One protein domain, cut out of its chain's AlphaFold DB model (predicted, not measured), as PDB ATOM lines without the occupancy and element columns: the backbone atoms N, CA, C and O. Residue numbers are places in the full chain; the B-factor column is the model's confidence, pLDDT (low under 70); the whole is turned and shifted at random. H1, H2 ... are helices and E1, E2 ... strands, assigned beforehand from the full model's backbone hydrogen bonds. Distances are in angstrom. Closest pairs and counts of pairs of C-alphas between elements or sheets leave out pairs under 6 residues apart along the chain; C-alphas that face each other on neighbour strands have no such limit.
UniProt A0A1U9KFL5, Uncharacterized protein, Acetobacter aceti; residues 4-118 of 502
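What this domain is: This is residues 4 to 118 of the 502 residues of an uncharacterized protein of Acetobacter aceti (UniProt A0A1U9KFL5). A two-stranded hairpin, E1 and E2, has helix H1 beside it; H2 comes next, between H1 and the helical hairpin H3 and H4, which crosses it. The 115 printed residues hold H1 E1 E2 H2 H3 H4, mostly helix, the sheet antiparallel. The whole is compact, with a radius of gyration of the C-alphas of 15.4 A and spans of 41 by 39 by 25 A.

Where its parts are: Find E1, residues 25 to 30, and E2, 41 to 46. H1, residues 4 to 17, begins at C-alpha 4 (108.017, 134.762, 159.736) and runs 20.0 A. H2, 62 to 76, runs 20.7 A. H3 is 87 to 96; H4, 100 to 109, ends at C-alpha 109 (111.660, 135.638, 135.060).

How they stand to each other: Between E1 and E2, N 27 and O 44 are 2.8 A apart. H1 and E1 are near each other; C-alphas Val 10 and Val 45, the closest of H1 and E2, are 7.4 A apart. The hub H2 touches H1, closest C-alphas Met 12 and Ile 69, 6.6 A, at 37 degrees, only just steep, opposite ways. With residues 64 to 68 alone it touches H3, about perpendicular at 79 degrees, closest C-alphas Lys 68 and Val 90, 5.4 A. Every helix O i to N i+4 pair is within hydrogen-bond range.

The domain as a whole: The printed part has no cut. Look along residues 47 to 61 for the long link. Residues 35 to 37 and 115 to 118 have pLDDT under 70.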
ATOM      1  N   ASN A   4     109.077 133.821 160.120       92.00
ATOM      2  CA  ASN A   4     108.017 134.762 159.736       92.00
ATOM      3  C   ASN A   4     107.560 134.548 158.288       92.00
ATOM      4  O   ASN A   4     106.363 134.460 158.032       92.00
ATOM      5  N   GLN A   5     108.505 134.375 157.357       92.44
ATOM      6  CA  GLN A   5     108.180 134.059 155.964       92.44
ATOM      7  C   GLN A   5     107.435 132.721 155.851       92.44
ATOM      8  O   GLN A   5     106.521 132.593 155.040       92.44
ATOM      9  N   ALA A   6     107.781 131.727 156.679       92.25
ATOM     10  CA  ALA A   6     107.052 130.464 156.730       92.25
ATOM     11  C   ALA A   6     105.597 130.676 157.182       92.25
ATOM     12  O   ALA A   6     104.682 130.169 156.537       92.25
ATOM     13  N   LEU A   7     105.367 131.469 158.234       94.38
ATOM     14  CA  LEU A   7     104.018 131.806 158.703       94.38
ATOM     15  C   LEU A   7     103.206 132.581 157.658       94.38
ATOM     16  O   LEU A   7     102.006 132.338 157.521       94.38
ATOM     17  N   ASP A   8     103.836 133.466 156.888       95.88
ATOM     18  CA  ASP A   8     103.162 134.170 155.795       95.88
ATOM     19  C   ASP A   8     102.718 133.203 154.690       95.88
ATOM     20  O   ASP A   8     101.567 133.259 154.253       95.88
ATOM     21  N   VAL A   9     103.554 132.225 154.329       95.69
ATOM     22  CA  VAL A   9     103.169 131.157 153.386       95.69
ATOM     23  C   VAL A   9     102.021 130.308 153.935       95.69
ATOM     24  O   VAL A   9     101.106 129.968 153.185       95.69
ATOM     25  N   VAL A  10     102.008 130.000 155.238       96.12
ATOM     26  CA  VAL A  10     100.888 129.288 155.884       96.12
ATOM     27  C   VAL A  10      99.588 130.080 155.750       96.12
ATOM     28  O   VAL A  10      98.555 129.502 155.415       96.12
ATOM     29  N   ARG A  11      99.621 131.403 155.944       96.19
ATOM     30  CA  ARG A  11      98.441 132.265 155.754       96.19
ATOM     31  C   ARG A  11      97.988 132.299 154.298       96.19
ATOM     32  O   ARG A  11      96.788 132.232 154.043       96.19
ATOM     33  N   MET A  12      98.922 132.365 153.350       95.25
ATOM     34  CA  MET A  12      98.612 132.310 151.919       95.25
ATOM     35  C   MET A  12      97.952 130.984 151.538       95.25
ATOM     36  O   MET A  12      96.938 130.990 150.844       95.25
ATOM     37  N   TYR A  13      98.491 129.863 152.028       95.19
ATOM     38  CA  TYR A  13      97.906 128.539 151.834       95.19
ATOM     39  C   TYR A  13      96.501 128.468 152.427       95.19
ATOM     40  O   TYR A  13      95.556 128.083 151.743       95.19
ATOM     41  N   ALA A  14      96.338 128.902 153.675       93.56
ATOM     42  CA  ALA A  14      95.051 128.872 154.348       93.56
ATOM     43  C   ALA A  14      93.996 129.711 153.608       93.56
ATOM     44  O   ALA A  14      92.887 129.236 153.378       93.56
ATOM     45  N   HIS A  15      94.354 130.914 153.150       93.38
ATOM     46  CA  HIS A  15      93.470 131.745 152.335       93.38
ATOM     47  C   HIS A  15      93.103 131.061 151.013       93.38
ATOM     48  O   HIS A  15      91.928 130.998 150.654       93.38
ATOM     49  N   GLU A  16      94.099 130.540 150.293       94.12
ATOM     50  CA  GLU A  16      93.890 129.865 149.015       94.12
ATOM     51  C   GLU A  16      92.914 128.699 149.174       94.12
ATOM     52  O   GLU A  16      91.938 128.632 148.432       94.12
ATOM     53  N   PHE A  17      93.131 127.825 150.161       92.44
ATOM     54  CA  PHE A  17      92.360 126.599 150.398       92.44
ATOM     55  C   PHE A  17      91.157 126.767 151.337       92.44
ATOM     56  O   PHE A  17      90.472 125.787 151.629       92.44
ATOM     57  N   LYS A  18      90.851 128.001 151.761       90.75
ATOM     58  CA  LYS A  18      89.772 128.328 152.715       90.75
ATOM     59  C   LYS A  18      89.892 127.563 154.046       90.75
ATOM     60  O   LYS A  18      88.883 127.213 154.656       90.75
ATOM     61  N   ALA A  19      91.124 127.301 154.473       90.50
ATOM     62  CA  ALA A  19      91.448 126.705 155.764       90.50
ATOM     63  C   ALA A  19      91.690 127.791 156.829       90.50
ATOM     64  O   ALA A  19      91.840 128.973 156.511       90.50
ATOM     65  N   ASP A  20      91.749 127.394 158.103       90.06
ATOM     66  CA  ASP A  20      92.126 128.291 159.201       90.06
ATOM     67  C   ASP A  20      93.632 128.148 159.495       90.06
ATOM     68  O   ASP A  20      94.058 127.069 159.926       90.06
ATOM     69  N   PRO A  21      94.455 129.204 159.320       91.75
ATOM     70  CA  PRO A  21      95.887 129.136 159.610       91.75
ATOM     71  C   PRO A  21      96.201 128.797 161.072       91.75
ATOM     72  O   PRO A  21      97.275 128.273 161.345       91.75
ATOM     73  N   LYS A  22      95.283 129.054 162.015       91.44
ATOM     74  CA  LYS A  22      95.470 128.724 163.439       91.44
ATOM     75  C   LYS A  22      95.384 127.228 163.727       91.44
ATOM     76  O   LYS A  22      95.844 126.785 164.772       91.44
ATOM     77  N   THR A  23      94.794 126.463 162.813       90.88
ATOM     78  CA  THR A  23      94.668 125.005 162.942       90.88
ATOM     79  C   THR A  23      95.847 124.255 162.324       90.88
ATOM     80  O   THR A  23      95.887 123.028 162.375       90.88
ATOM     81  N   ALA A  24      96.805 124.977 161.733       93.94
ATOM     82  CA  ALA A  24      97.958 124.376 161.091       93.94
ATOM     83  C   ALA A  24      98.959 123.828 162.118       93.94
ATOM     84  O   ALA A  24      99.405 124.544 163.017       93.94
ATOM     85  N   THR A  25      99.394 122.586 161.918       95.50
ATOM     86  CA  THR A  25     100.555 122.022 162.612       95.50
ATOM     87  C   THR A  25     101.791 122.248 161.755       95.50
ATOM     88  O   THR A  25     101.871 121.760 160.627       95.50
ATOM     89  N   ILE A  26     102.769 122.976 162.292       94.88
ATOM     90  CA  ILE A  26     104.015 123.309 161.598       94.88
ATOM     91  C   ILE A  26     105.169 122.580 162.282       94.88
ATOM     92  O   ILE A  26     105.407 122.764 163.473       94.88
ATOM     93  N   ILE A  27     105.908 121.779 161.520       93.69
ATOM     94  CA  ILE A  27     107.097 121.065 161.989       93.69
ATOM     95  C   ILE A  27     108.306 121.601 161.231       93.69
ATOM     96  O   ILE A  27     108.361 121.510 160.003       93.69
ATOM     97  N   ARG A  28     109.288 122.145 161.956       92.00
ATOM     98  CA  ARG A  28     110.584 122.537 161.391       92.00
ATOM     99  C   ARG A  28     111.576 121.395 161.548       92.00
ATOM    100  O   ARG A  28     111.757 120.866 162.639       92.00
ATOM    101  N   HIS A  29     112.233 121.046 160.454       89.56
ATOM    102  CA  HIS A  29     113.324 120.089 160.434       89.56
ATOM    103  C   HIS A  29     114.619 120.766 160.005       89.56
ATOM    104  O   HIS A  29     114.663 121.444 158.971       89.56
ATOM    105  N   ASP A  30     115.686 120.443 160.729       87.44
ATOM    106  CA  ASP A  30     117.037 120.899 160.441       87.44
ATOM    107  C   ASP A  30     117.842 119.729 159.881       87.44
ATOM    108  O   ASP A  30     118.132 118.745 160.559       87.44
ATOM    109  N   LYS A  31     118.158 119.802 158.588       80.88
ATOM    110  CA  LYS A  31     118.952 118.794 157.893       80.88
ATOM    111  C   LYS A  31     119.933 119.465 156.948       80.88
ATOM    112  O   LYS A  31     119.519 120.120 155.992       80.88
ATOM    113  N   GLN A  32     121.228 119.252 157.175       78.56
ATOM    114  CA  GLN A  32     122.245 119.704 156.230       78.56
ATOM    115  C   GLN A  32     122.020 119.079 154.847       78.56
ATOM    116  O   GLN A  32     121.650 117.907 154.707       78.56
ATOM    117  N   ARG A  33     122.174 119.907 153.816       78.75
ATOM    118  CA  ARG A  33     122.005 119.516 152.417       78.75
ATOM    119  C   ARG A  33     123.347 119.025 151.892       78.75
ATOM    120  O   ARG A  33     124.368 119.611 152.218       78.75
ATOM    121  N   ALA A  34     123.335 117.987 151.058       71.38
ATOM    122  CA  ALA A  34     124.566 117.391 150.527       71.38
ATOM    123  C   ALA A  34     125.439 118.399 149.753       71.38
ATOM    124  O   ALA A  34     126.655 118.273 149.743       71.38
ATOM    125  N   ASP A  35     124.826 119.409 149.134       68.94
ATOM    126  CA  ASP A  35     125.521 120.447 148.372       68.94
ATOM    127  C   ASP A  35     125.845 121.711 149.187       68.94
ATOM    128  O   ASP A  35     126.474 122.619 148.651       68.94
ATOM    129  N   ASN A  36     125.397 121.801 150.449       69.19
ATOM    130  CA  ASN A  36     125.483 122.983 151.321       69.19
ATOM    131  C   ASN A  36     125.000 124.309 150.693       69.19
ATOM    132  O   ASN A  36     125.300 125.384 151.209       69.19
ATOM    133  N   LYS A  37     124.239 124.260 149.591       69.19
ATOM    134  CA  LYS A  37     123.772 125.454 148.861       69.19
ATOM    135  C   LYS A  37     122.358 125.854 149.249       69.19
ATOM    136  O   LYS A  37     122.025 127.036 149.241       69.19
ATOM    137  N   ALA A  38     121.516 124.876 149.563       72.25
ATOM    138  CA  ALA A  38     120.148 125.113 149.998       72.25
ATOM    139  C   ALA A  38     120.046 125.199 151.530       72.25
ATOM    140  O   ALA A  38     120.845 124.619 152.262       72.25
ATOM    141  N   SER A  39     119.010 125.893 152.010       77.38
ATOM    142  CA  SER A  39     118.711 126.010 153.442       77.38
ATOM    143  C   SER A  39     118.647 124.636 154.126       77.38
ATOM    144  O   SER A  39     117.997 123.703 153.630       77.38
ATOM    145  N   SER A  40     119.283 124.540 155.296       82.12
ATOM    146  CA  SER A  40     119.194 123.381 156.194       82.12
ATOM    147  C   SER A  40     117.808 123.235 156.825       82.12
ATOM    148  O   SER A  40     117.398 122.131 157.170       82.12
ATOM    149  N   HIS A  41     117.066 124.335 156.922       84.94
ATOM    150  CA  HIS A  41     115.720 124.375 157.479       84.94
ATOM    151  C   HIS A  41     114.695 124.020 156.399       84.94
ATOM    152  O   HIS A  41     114.713 124.607 155.309       84.94
ATOM    153  N   HIS A  42     113.784 123.097 156.702       88.19
ATOM    154  CA  HIS A  42     112.560 122.885 155.930       88.19
ATOM    155  C   HIS A  42     111.353 122.712 156.848       88.19
ATOM    156  O   HIS A  42     111.472 122.190 157.952       88.19
ATOM    157  N   TYR A  43     110.198 123.157 156.365       90.06
ATOM    158  CA  TYR A  43     108.948 123.143 157.109       90.06
ATOM    159  C   TYR A  43     107.996 122.130 156.494       90.06
ATOM    160  O   TYR A  43     107.784 122.130 155.282       90.06
ATOM    161  N   HIS A  44     107.410 121.294 157.338       93.06
ATOM    162  CA  HIS A  44     106.199 120.560 157.019       93.06
ATOM    163  C   HIS A  44     105.022 121.299 157.638       93.06
ATOM    164  O   HIS A  44     105.051 121.627 158.821       93.06
ATOM    165  N   VAL A  45     104.003 121.565 156.833       91.88
ATOM    166  CA  VAL A  45     102.777 122.219 157.281       91.88
ATOM    167  C   VAL A  45     101.633 121.255 157.030       91.88
ATOM    168  O   VAL A  45     101.469 120.770 155.912       91.88
ATOM    169  N   TYR A  46     100.863 120.978 158.074       92.88
ATOM    170  CA  TYR A  46      99.701 120.105 158.029       92.88
ATOM    171  C   TYR A  46      98.463 120.906 158.396       92.88
ATOM    172  O   TYR A  46      98.443 121.571 159.428       92.88
ATOM    173  N   PHE A  47      97.430 120.808 157.568       91.50
ATOM    174  CA  PHE A  47      96.104 121.346 157.851       91.50
ATOM    175  C   PHE A  47      95.118 120.188 158.035       91.50
ATOM    176  O   PHE A  47      95.248 119.180 157.334       91.50
ATOM    177  N   PRO A  48      94.134 120.304 158.941       90.12
ATOM    178  CA  PRO A  48      93.047 119.340 159.004       90.12
ATOM    179  C   PRO A  48      92.219 119.405 157.712       90.12
ATOM    180  O   PRO A  48      91.777 120.477 157.302       90.12
ATOM    181  N   GLU A  49      91.991 118.255 157.072       88.19
ATOM    182  CA  GLU A  49      91.171 118.190 155.852       88.19
ATOM    183  C   GLU A  49      89.686 118.449 156.131       88.19
ATOM    184  O   GLU A  49      88.976 118.938 155.254       88.19
ATOM    185  N   VAL A  50      89.213 118.153 157.345       91.19
ATOM    186  CA  VAL A  50      87.861 118.503 157.796       91.19
ATOM    187  C   VAL A  50      87.903 119.898 158.412       91.19
ATOM    188  O   VAL A  50      88.510 120.114 159.461       91.19
ATOM    189  N   LEU A  51      87.254 120.851 157.751       85.88
ATOM    190  CA  LEU A  51      87.167 122.235 158.197       85.88
ATOM    191  C   LEU A  51      86.220 122.367 159.400       85.88
ATOM    192  O   LEU A  51      85.358 121.520 159.634       85.88
ATOM    193  N   ALA A  52      86.305 123.487 160.122       83.56
ATOM    194  CA  ALA A  52      85.475 123.748 161.306       83.56
ATOM    195  C   ALA A  52      83.955 123.716 161.028       83.56
ATOM    196  O   ALA A  52      83.155 123.511 161.933       83.56
ATOM    197  N   ASN A  53      83.551 123.902 159.768       84.12
ATOM    198  CA  ASN A  53      82.161 123.814 159.315       84.12
ATOM    199  C   ASN A  53      81.731 122.389 158.899       84.12
ATOM    200  O   ASN A  53      80.668 122.231 158.300       84.12
ATOM    201  N   GLY A  54      82.566 121.373 159.144       88.38
ATOM    202  CA  GLY A  54      82.323 119.972 158.791       88.38
ATOM    203  C   GLY A  54      82.531 119.627 157.313       88.38
ATOM    204  O   GLY A  54      82.366 118.469 156.935       88.38
ATOM    205  N   LYS A  55      82.889 120.595 156.459       88.75
ATOM    206  CA  LYS A  55      83.176 120.343 155.038       88.75
ATOM    207  C   LYS A  55      84.615 119.882 154.843       88.75
ATOM    208  O   LYS A  55      85.508 120.267 155.591       88.75
ATOM    209  N   ILE A  56      84.833 119.114 153.781       91.88
ATOM    210  CA  ILE A  56      86.175 118.745 153.333       91.88
ATOM    211  C   ILE A  56      86.824 119.935 152.620       91.88
ATOM    212  O   ILE A  56      86.169 120.642 151.848       91.88
ATOM    213  N   MET A  57      88.108 120.156 152.892       90.94
ATOM    214  CA  MET A  57      88.938 121.150 152.224       90.94
ATOM    215  C   MET A  57      88.954 120.906 150.709       90.94
ATOM    216  O   MET A  57      89.138 119.784 150.241       90.94
ATOM    217  N   ASP A  58      88.780 121.971 149.926       88.88
ATOM    218  CA  ASP A  58      88.775 121.866 148.468       88.88
ATOM    219  C   ASP A  58      90.194 121.663 147.923       88.88
ATOM    220  O   ASP A  58      90.937 122.622 147.701       88.88
ATOM    221  N   SER A  59      90.545 120.405 147.669       87.88
ATOM    222  CA  SER A  59      91.829 119.992 147.099       87.88
ATOM    223  C   SER A  59      91.883 120.082 145.568       87.88
ATOM    224  O   SER A  59      92.864 119.641 144.957       87.88
ATOM    225  N   SER A  60      90.853 120.626 144.911       89.81
ATOM    226  CA  SER A  60      90.828 120.749 143.453       89.81
ATOM    227  C   SER A  60      91.982 121.621 142.969       89.81
ATOM    228  O   SER A  60      92.251 122.697 143.513       89.81
ATOM    229  N   PHE A  61      92.674 121.143 141.931       92.50
ATOM    230  CA  PHE A  61      93.837 121.808 141.336       92.50
ATOM    231  C   PHE A  61      94.948 122.151 142.346       92.50
ATOM    232  O   PHE A  61      95.701 123.098 142.113       92.50
ATOM    233  N   SER A  62      95.078 121.382 143.438       92.50
ATOM    234  CA  SER A  62      96.021 121.663 144.532       92.50
ATOM    235  C   SER A  62      97.432 121.960 144.038       92.50
ATOM    236  O   SER A  62      97.978 122.994 144.386       92.50
ATOM    237  N   LYS A  63      97.969 121.158 143.112       92.44
ATOM    238  CA  LYS A  63      99.309 121.371 142.532       92.44
ATOM    239  C   LYS A  63      99.485 122.744 141.878       92.44
ATOM    240  O   LYS A  63     100.522 123.370 142.044       92.44
ATOM    241  N   ILE A  64      98.484 123.217 141.132       94.31
ATOM    242  CA  ILE A  64      98.538 124.527 140.459       94.31
ATOM    243  C   ILE A  64      98.455 125.646 141.500       94.31
ATOM    244  O   ILE A  64      99.176 126.636 141.412       94.31
ATOM    245  N   ARG A  65      97.589 125.481 142.501       95.50
ATOM    246  CA  ARG A  65      97.352 126.473 143.559       95.50
ATOM    247  C   ARG A  65      98.533 126.571 144.526       95.50
ATOM    248  O   ARG A  65      98.943 127.669 144.884       95.50
ATOM    249  N   GLU A  66      99.141 125.443 144.865       95.62
ATOM    250  CA  GLU A  66     100.399 125.351 145.609       95.62
ATOM    251  C   GLU A  66     101.553 125.973 144.821       95.62
ATOM    252  O   GLU A  66     102.320 126.759 145.376       95.62
ATOM    253  N   GLU A  67     101.651 125.701 143.516       95.62
ATOM    254  CA  GLU A  67     102.659 126.341 142.669       95.62
ATOM    255  C   GLU A  67     102.447 127.860 142.597       95.62
ATOM    256  O   GLU A  67     103.424 128.601 142.684       95.62
ATOM    257  N   LYS A  68     101.194 128.339 142.534       96.56
ATOM    258  CA  LYS A  68     100.853 129.770 142.630       96.56
ATOM    259  C   LYS A  68     101.342 130.381 143.940       96.56
ATOM    260  O   LYS A  68     102.009 131.412 143.901       96.56
ATOM    261  N   ILE A  69     101.050 129.749 145.080       96.62
ATOM    262  CA  ILE A  69     101.535 130.198 146.394       96.62
ATOM    263  C   ILE A  69     103.065 130.274 146.390       96.62
ATOM    264  O   ILE A  69     103.620 131.283 146.814       96.62
ATOM    265  N   ALA A  70     103.741 129.257 145.848       95.31
ATOM    266  CA  ALA A  70     105.197 129.243 145.744       95.31
ATOM    267  C   ALA A  70     105.733 130.392 144.872       95.31
ATOM    268  O   ALA A  70     106.674 131.063 145.285       95.31
ATOM    269  N   ARG A  71     105.127 130.667 143.704       96.06
ATOM    270  CA  ARG A  71     105.544 131.785 142.835       96.06
ATOM    271  C   ARG A  71     105.367 133.139 143.524       96.06
ATOM    272  O   ARG A  71     106.247 133.986 143.424       96.06
ATOM    273  N   ILE A  72     104.244 133.347 144.215       96.31
ATOM    274  CA  ILE A  72     103.996 134.590 144.957       96.31
ATOM    275  C   ILE A  72     105.027 134.736 146.083       96.31
ATOM    276  O   ILE A  72     105.658 135.780 146.186       96.31
ATOM    277  N   ALA A  73     105.263 133.677 146.862       95.88
ATOM    278  CA  ALA A  73     106.236 133.691 147.951       95.88
ATOM    279  C   ALA A  73     107.667 133.960 147.458       95.88
ATOM    280  O   ALA A  73     108.422 134.682 148.100       95.88
ATOM    281  N   GLU A  74     108.059 133.411 146.305       94.88
ATOM    282  CA  GLU A  74     109.356 133.726 145.702       94.88
ATOM    283  C   GLU A  74     109.495 135.212 145.365       94.88
ATOM    284  O   GLU A  74     110.550 135.790 145.612       94.88
ATOM    285  N   ILE A  75     108.433 135.831 144.847       95.62
ATOM    286  CA  ILE A  75     108.414 137.256 144.507       95.62
ATOM    287  C   ILE A  75     108.459 138.109 145.777       95.62
ATOM    288  O   ILE A  75     109.331 138.969 145.899       95.62
ATOM    289  N   ASP A  76     107.573 137.838 146.735       95.25
ATOM    290  CA  ASP A  76     107.442 138.623 147.967       95.25
ATOM    291  C   ASP A  76     108.706 138.555 148.833       95.25
ATOM    292  O   ASP A  76     109.067 139.522 149.501       95.25
ATOM    293  N   PHE A  77     109.410 137.420 148.809       93.69
ATOM    294  CA  PHE A  77     110.617 137.209 149.608       93.69
ATOM    295  C   PHE A  77     111.918 137.469 148.842       93.69
ATOM    296  O   PHE A  77     112.999 137.287 149.406       93.69
ATOM    297  N   GLY A  78     111.840 137.878 147.571       90.62
ATOM    298  CA  GLY A  78     113.012 138.145 146.735       90.62
ATOM    299  C   GLY A  78     113.860 136.901 146.443       90.62
ATOM    300  O   GLY A  78     115.080 136.996 146.300       90.62
ATOM    301  N   HIS A  79     113.245 135.720 146.389       88.69
ATOM    302  CA  HIS A  79     113.931 134.480 146.042       88.69
ATOM    303  C   HIS A  79     114.189 134.373 144.529       88.69
ATOM    304  O   HIS A  79     113.576 135.042 143.693       88.69
ATOM    305  N   VAL A  80     115.110 133.479 144.160       87.75
ATOM    306  CA  VAL A  80     115.334 133.123 142.754       87.75
ATOM    307  C   VAL A  80     114.078 132.447 142.208       87.75
ATOM    308  O   VAL A  80     113.561 131.511 142.813       87.75
ATOM    309  N   HIS A  81     113.618 132.915 141.050       88.25
ATOM    310  CA  HIS A  81     112.404 132.412 140.425       88.25
ATOM    311  C   HIS A  81     112.661 131.040 139.809       88.25
ATOM    312  O   HIS A  81     113.611 130.866 139.041       88.25
ATOM    313  N   VAL A  82     111.798 130.074 140.112       85.50
ATOM    314  CA  VAL A  82     111.898 128.714 139.565       85.50
ATOM    315  C   VAL A  82     110.925 128.525 138.394       85.50
ATOM    316  O   VAL A  82     109.796 129.022 138.391       85.50
ATOM    317  N   VAL A  83     111.363 127.806 137.358       86.00
ATOM    318  CA  VAL A  83     110.484 127.401 136.253       86.00
ATOM    319  C   VAL A  83     109.626 126.231 136.731       86.00
ATOM    320  O   VAL A  83     110.136 125.136 136.967       86.00
ATOM    321  N   GLY A  84     108.332 126.487 136.909       86.12
ATOM    322  CA  GLY A  84     107.345 125.511 137.350       86.12
ATOM    323  C   GLY A  84     106.597 124.865 136.186       86.12
ATOM    324  O   GLY A  84     106.538 125.403 135.077       86.12
ATOM    325  N   LYS A  85     106.012 123.690 136.438       88.19
ATOM    326  CA  LYS A  85     105.281 122.908 135.424       88.19
ATOM    327  C   LYS A  85     103.943 123.549 135.063       88.19
ATOM    328  O   LYS A  85     103.407 123.314 133.982       88.19
ATOM    329  N   HIS A  86     103.395 124.333 135.980       91.94
ATOM    330  CA  HIS A  86     102.085 124.950 135.896       91.94
ATOM    331  C   HIS A  86     102.158 126.478 135.789       91.94
ATOM    332  O   HIS A  86     101.111 127.120 135.858       91.94
ATOM    333  N   ASN A  87     103.340 127.063 135.543       92.00
ATOM    334  CA  ASN A  87     103.539 128.514 135.447       92.00
ATOM    335  C   ASN A  87     102.536 129.199 134.506       92.00
ATOM    336  O   ASN A  87     102.011 130.250 134.855       92.00
ATOM    337  N   LEU A  88     102.211 128.600 133.352       91.62
ATOM    338  CA  LEU A  88     101.198 129.152 132.445       91.62
ATOM    339  C   LEU A  88      99.810 129.237 133.105       91.62
ATOM    340  O   LEU A  88      99.149 130.270 133.034       91.62
ATOM    341  N   SER A  89      99.376 128.170 133.779       94.12
ATOM    342  CA  SER A  89      98.098 128.148 134.499       94.12
ATOM    343  C   SER A  89      98.090 129.122 135.676       94.12
ATOM    344  O   SER A  89      97.084 129.786 135.904       94.12
ATOM    345  N   VAL A  90      99.211 129.235 136.392       95.38
ATOM    346  CA  VAL A  90      99.393 130.190 137.494       95.38
ATOM    347  C   VAL A  90      99.286 131.631 136.993       95.38
ATOM    348  O   VAL A  90      98.572 132.424 137.595       95.38
ATOM    349  N   ILE A  91      99.946 131.964 135.879       95.19
ATOM    350  CA  ILE A  91      99.869 133.287 135.240       95.19
ATOM    351  C   ILE A  91      98.415 133.624 134.901       95.19
ATOM    352  O   ILE A  91      97.924 134.673 135.311       95.19
ATOM    353  N   ASN A  92      97.710 132.713 134.226       95.06
ATOM    354  CA  ASN A  92      96.319 132.932 133.829       95.06
ATOM    355  C   ASN A  92      95.388 133.124 135.041       95.06
ATOM    356  O   ASN A  92      94.474 133.948 134.998       95.06
ATOM    357  N   ASP A  93      95.602 132.367 136.122       95.31
ATOM    358  CA  ASP A  93      94.823 132.497 137.358       95.31
ATOM    359  C   ASP A  93      95.092 133.832 138.068       95.31
ATOM    360  O   ASP A  93      94.158 134.520 138.483       95.31
ATOM    361  N   LEU A  94      96.358 134.252 138.139       95.94
ATOM    362  CA  LEU A  94      96.750 135.541 138.712       95.94
ATOM    363  C   LEU A  94      96.174 136.722 137.925       95.94
ATOM    364  O   LEU A  94      95.686 137.672 138.533       95.94
ATOM    365  N   GLU A  95      96.191 136.665 136.594       96.06
ATOM    366  CA  GLU A  95      95.585 137.697 135.747       96.06
ATOM    367  C   GLU A  95      94.075 137.782 135.955       96.06
ATOM    368  O   GLU A  95      93.544 138.876 136.154       96.06
ATOM    369  N   ARG A  96      93.391 136.632 136.001       94.81
ATOM    370  CA  ARG A  96      91.953 136.573 136.297       94.81
ATOM    371  C   ARG A  96      91.628 137.132 137.682       94.81
ATOM    372  O   ARG A  96      90.596 137.772 137.853       94.81
ATOM    373  N   ALA A  97      92.513 136.925 138.654       91.75
ATOM    374  CA  ALA A  97      92.397 137.464 140.005       91.75
ATOM    375  C   ALA A  97      92.828 138.944 140.128       91.75
ATOM    376  O   ALA A  97      92.929 139.454 141.244       91.75
ATOM    377  N   GLY A  98      93.129 139.636 139.019       94.50
ATOM    378  CA  GLY A  98      93.551 141.043 139.016       94.50
ATOM    379  C   GLY A  98      94.982 141.281 139.514       94.50
ATOM    380  O   GLY A  98      95.405 142.421 139.689       94.50
ATOM    381  N   ARG A  99      95.770 140.222 139.724       95.38
ATOM    382  CA  ARG A  99      97.141 140.256 140.258       95.38
ATOM    383  C   ARG A  99      98.187 140.311 139.143       95.38
ATOM    384  O   ARG A  99      99.139 139.530 139.114       95.38
ATOM    385  N   LYS A 100      98.008 141.253 138.214       94.81
ATOM    386  CA  LYS A 100      98.814 141.352 136.986       94.81
ATOM    387  C   LYS A 100     100.313 141.549 137.250       94.81
ATOM    388  O   LYS A 100     101.132 140.974 136.543       94.81
ATOM    389  N   SER A 101     100.684 142.280 138.302       95.75
ATOM    390  CA  SER A 101     102.090 142.499 138.677       95.75
ATOM    391  C   SER A 101     102.849 141.193 138.949       95.75
ATOM    392  O   SER A 101     103.976 141.023 138.476       95.75
ATOM    393  N   TYR A 102     102.227 140.244 139.655       96.12
ATOM    394  CA  TYR A 102     102.804 138.921 139.897       96.12
ATOM    395  C   TYR A 102     102.917 138.124 138.597       96.12
ATOM    396  O   TYR A 102     103.975 137.568 138.312       96.12
ATOM    397  N   ALA A 103     101.862 138.118 137.778       95.25
ATOM    398  CA  ALA A 103     101.856 137.431 136.488       95.25
ATOM    399  C   ALA A 103     102.976 137.929 135.554       95.25
ATOM    400  O   ALA A 103     103.730 137.126 134.999       95.25
ATOM    401  N   ASP A 104     103.145 139.249 135.442       94.12
ATOM    402  CA  ASP A 104     104.193 139.873 134.629       94.12
ATOM    403  C   ASP A 104     105.597 139.554 135.155       94.12
ATOM    404  O   ASP A 104     106.520 139.311 134.372       94.12
ATOM    405  N   THR A 105     105.758 139.508 136.479       94.38
ATOM    406  CA  THR A 105     107.025 139.149 137.127       94.38
ATOM    407  C   THR A 105     107.395 137.694 136.842       94.38
ATOM    408  O   THR A 105     108.517 137.424 136.410       94.38
ATOM    409  N   ILE A 106     106.445 136.760 136.974       92.75
ATOM    410  CA  ILE A 106     106.655 135.349 136.617       92.75
ATOM    411  C   ILE A 106     107.026 135.246 135.134       92.75
ATOM    412  O   ILE A 106     108.057 134.670 134.803       92.75
ATOM    413  N   ARG A 107     106.257 135.871 134.233       91.56
ATOM    414  CA  ARG A 107     106.507 135.824 132.782       91.56
ATOM    415  C   ARG A 107     107.899 136.341 132.406       91.56
ATOM    416  O   ARG A 107     108.565 135.755 131.555       91.56
ATOM    417  N   ARG A 108     108.354 137.424 133.044       90.19
ATOM    418  CA  ARG A 108     109.680 138.017 132.806       90.19
ATOM    419  C   ARG A 108     110.816 137.106 133.270       90.19
ATOM    420  O   ARG A 108     111.846 137.034 132.600       90.19
ATOM    421  N   ASN A 109     110.622 136.425 134.399       86.69
ATOM    422  CA  ASN A 109     111.660 135.638 135.060       86.69
ATOM    423  C   ASN A 109     111.641 134.147 134.676       86.69
ATOM    424  O   ASN A 109     112.648 133.466 134.851       86.69
ATOM    425  N   THR A 110     110.550 133.645 134.088       82.81
ATOM    426  CA  THR A 110     110.422 132.270 133.576       82.81
ATOM    427  C   THR A 110     109.958 132.282 132.111       82.81
ATOM    428  O   THR A 110     108.792 132.007 131.824       82.81
ATOM    429  N   PRO A 111     110.844 132.625 131.155       70.44
ATOM    430  CA  PRO A 111     110.460 132.845 129.758       70.44
ATOM    431  C   PRO A 111     110.062 131.559 129.021       70.44
ATOM    432  O   PRO A 111     109.366 131.617 128.011       70.44
ATOM    433  N   SER A 112     110.493 130.398 129.515       76.56
ATOM    434  CA  SER A 112     110.032 129.106 129.018       76.56
ATOM    435  C   SER A 112     108.844 128.638 129.849       76.56
ATOM    436  O   SER A 112     109.006 128.253 131.004       76.56
ATOM    437  N   LEU A 113     107.651 128.701 129.260       75.50
ATOM    438  CA  LEU A 113     106.406 128.223 129.872       75.50
ATOM    439  C   LEU A 113     106.052 126.790 129.446       75.50
ATOM    440  O   LEU A 113     105.003 126.285 129.838       75.50
ATOM    441  N   ASP A 114     106.897 126.147 128.633       73.94
ATOM    442  CA  ASP A 114     106.701 124.754 128.229       73.94
ATOM    443  C   ASP A 114     107.058 123.822 129.404       73.94
ATOM    444  O   ASP A 114     108.217 123.804 129.836       73.94
ATOM    445  N   PRO A 115     106.103 123.003 129.889       67.50
ATOM    446  CA  PRO A 115     106.339 122.004 130.928       67.50
ATOM    447  C   PRO A 115     107.509 121.051 130.648       67.50
ATOM    448  O   PRO A 115     108.056 120.480 131.583       67.50
ATOM    449  N   LYS A 116     107.905 120.842 129.387       66.50
ATOM    450  CA  LYS A 116     109.046 119.980 129.024       66.50
ATOM    451  C   LYS A 116     110.402 120.571 129.398       66.50
ATOM    452  O   LYS A 116     111.382 119.837 129.461       66.50
ATOM    453  N   ASN A 117     110.458 121.877 129.633       67.50
ATOM    454  CA  ASN A 117     111.684 122.581 129.991       67.50
ATOM    455  C   ASN A 117     111.882 122.686 131.512       67.50
ATOM    456  O   ASN A 117     112.849 123.304 131.957       67.50
ATOM    457  N   THR A 118     110.993 122.095 132.320       65.56
ATOM    458  CA  THR A 118     111.180 122.039 133.774       65.56
ATOM    459  C   THR A 118     112.225 120.991 134.158       65.56
ATOM    460  O   THR A 118     112.244 119.919 133.550       65.56
TER     461      THR A 118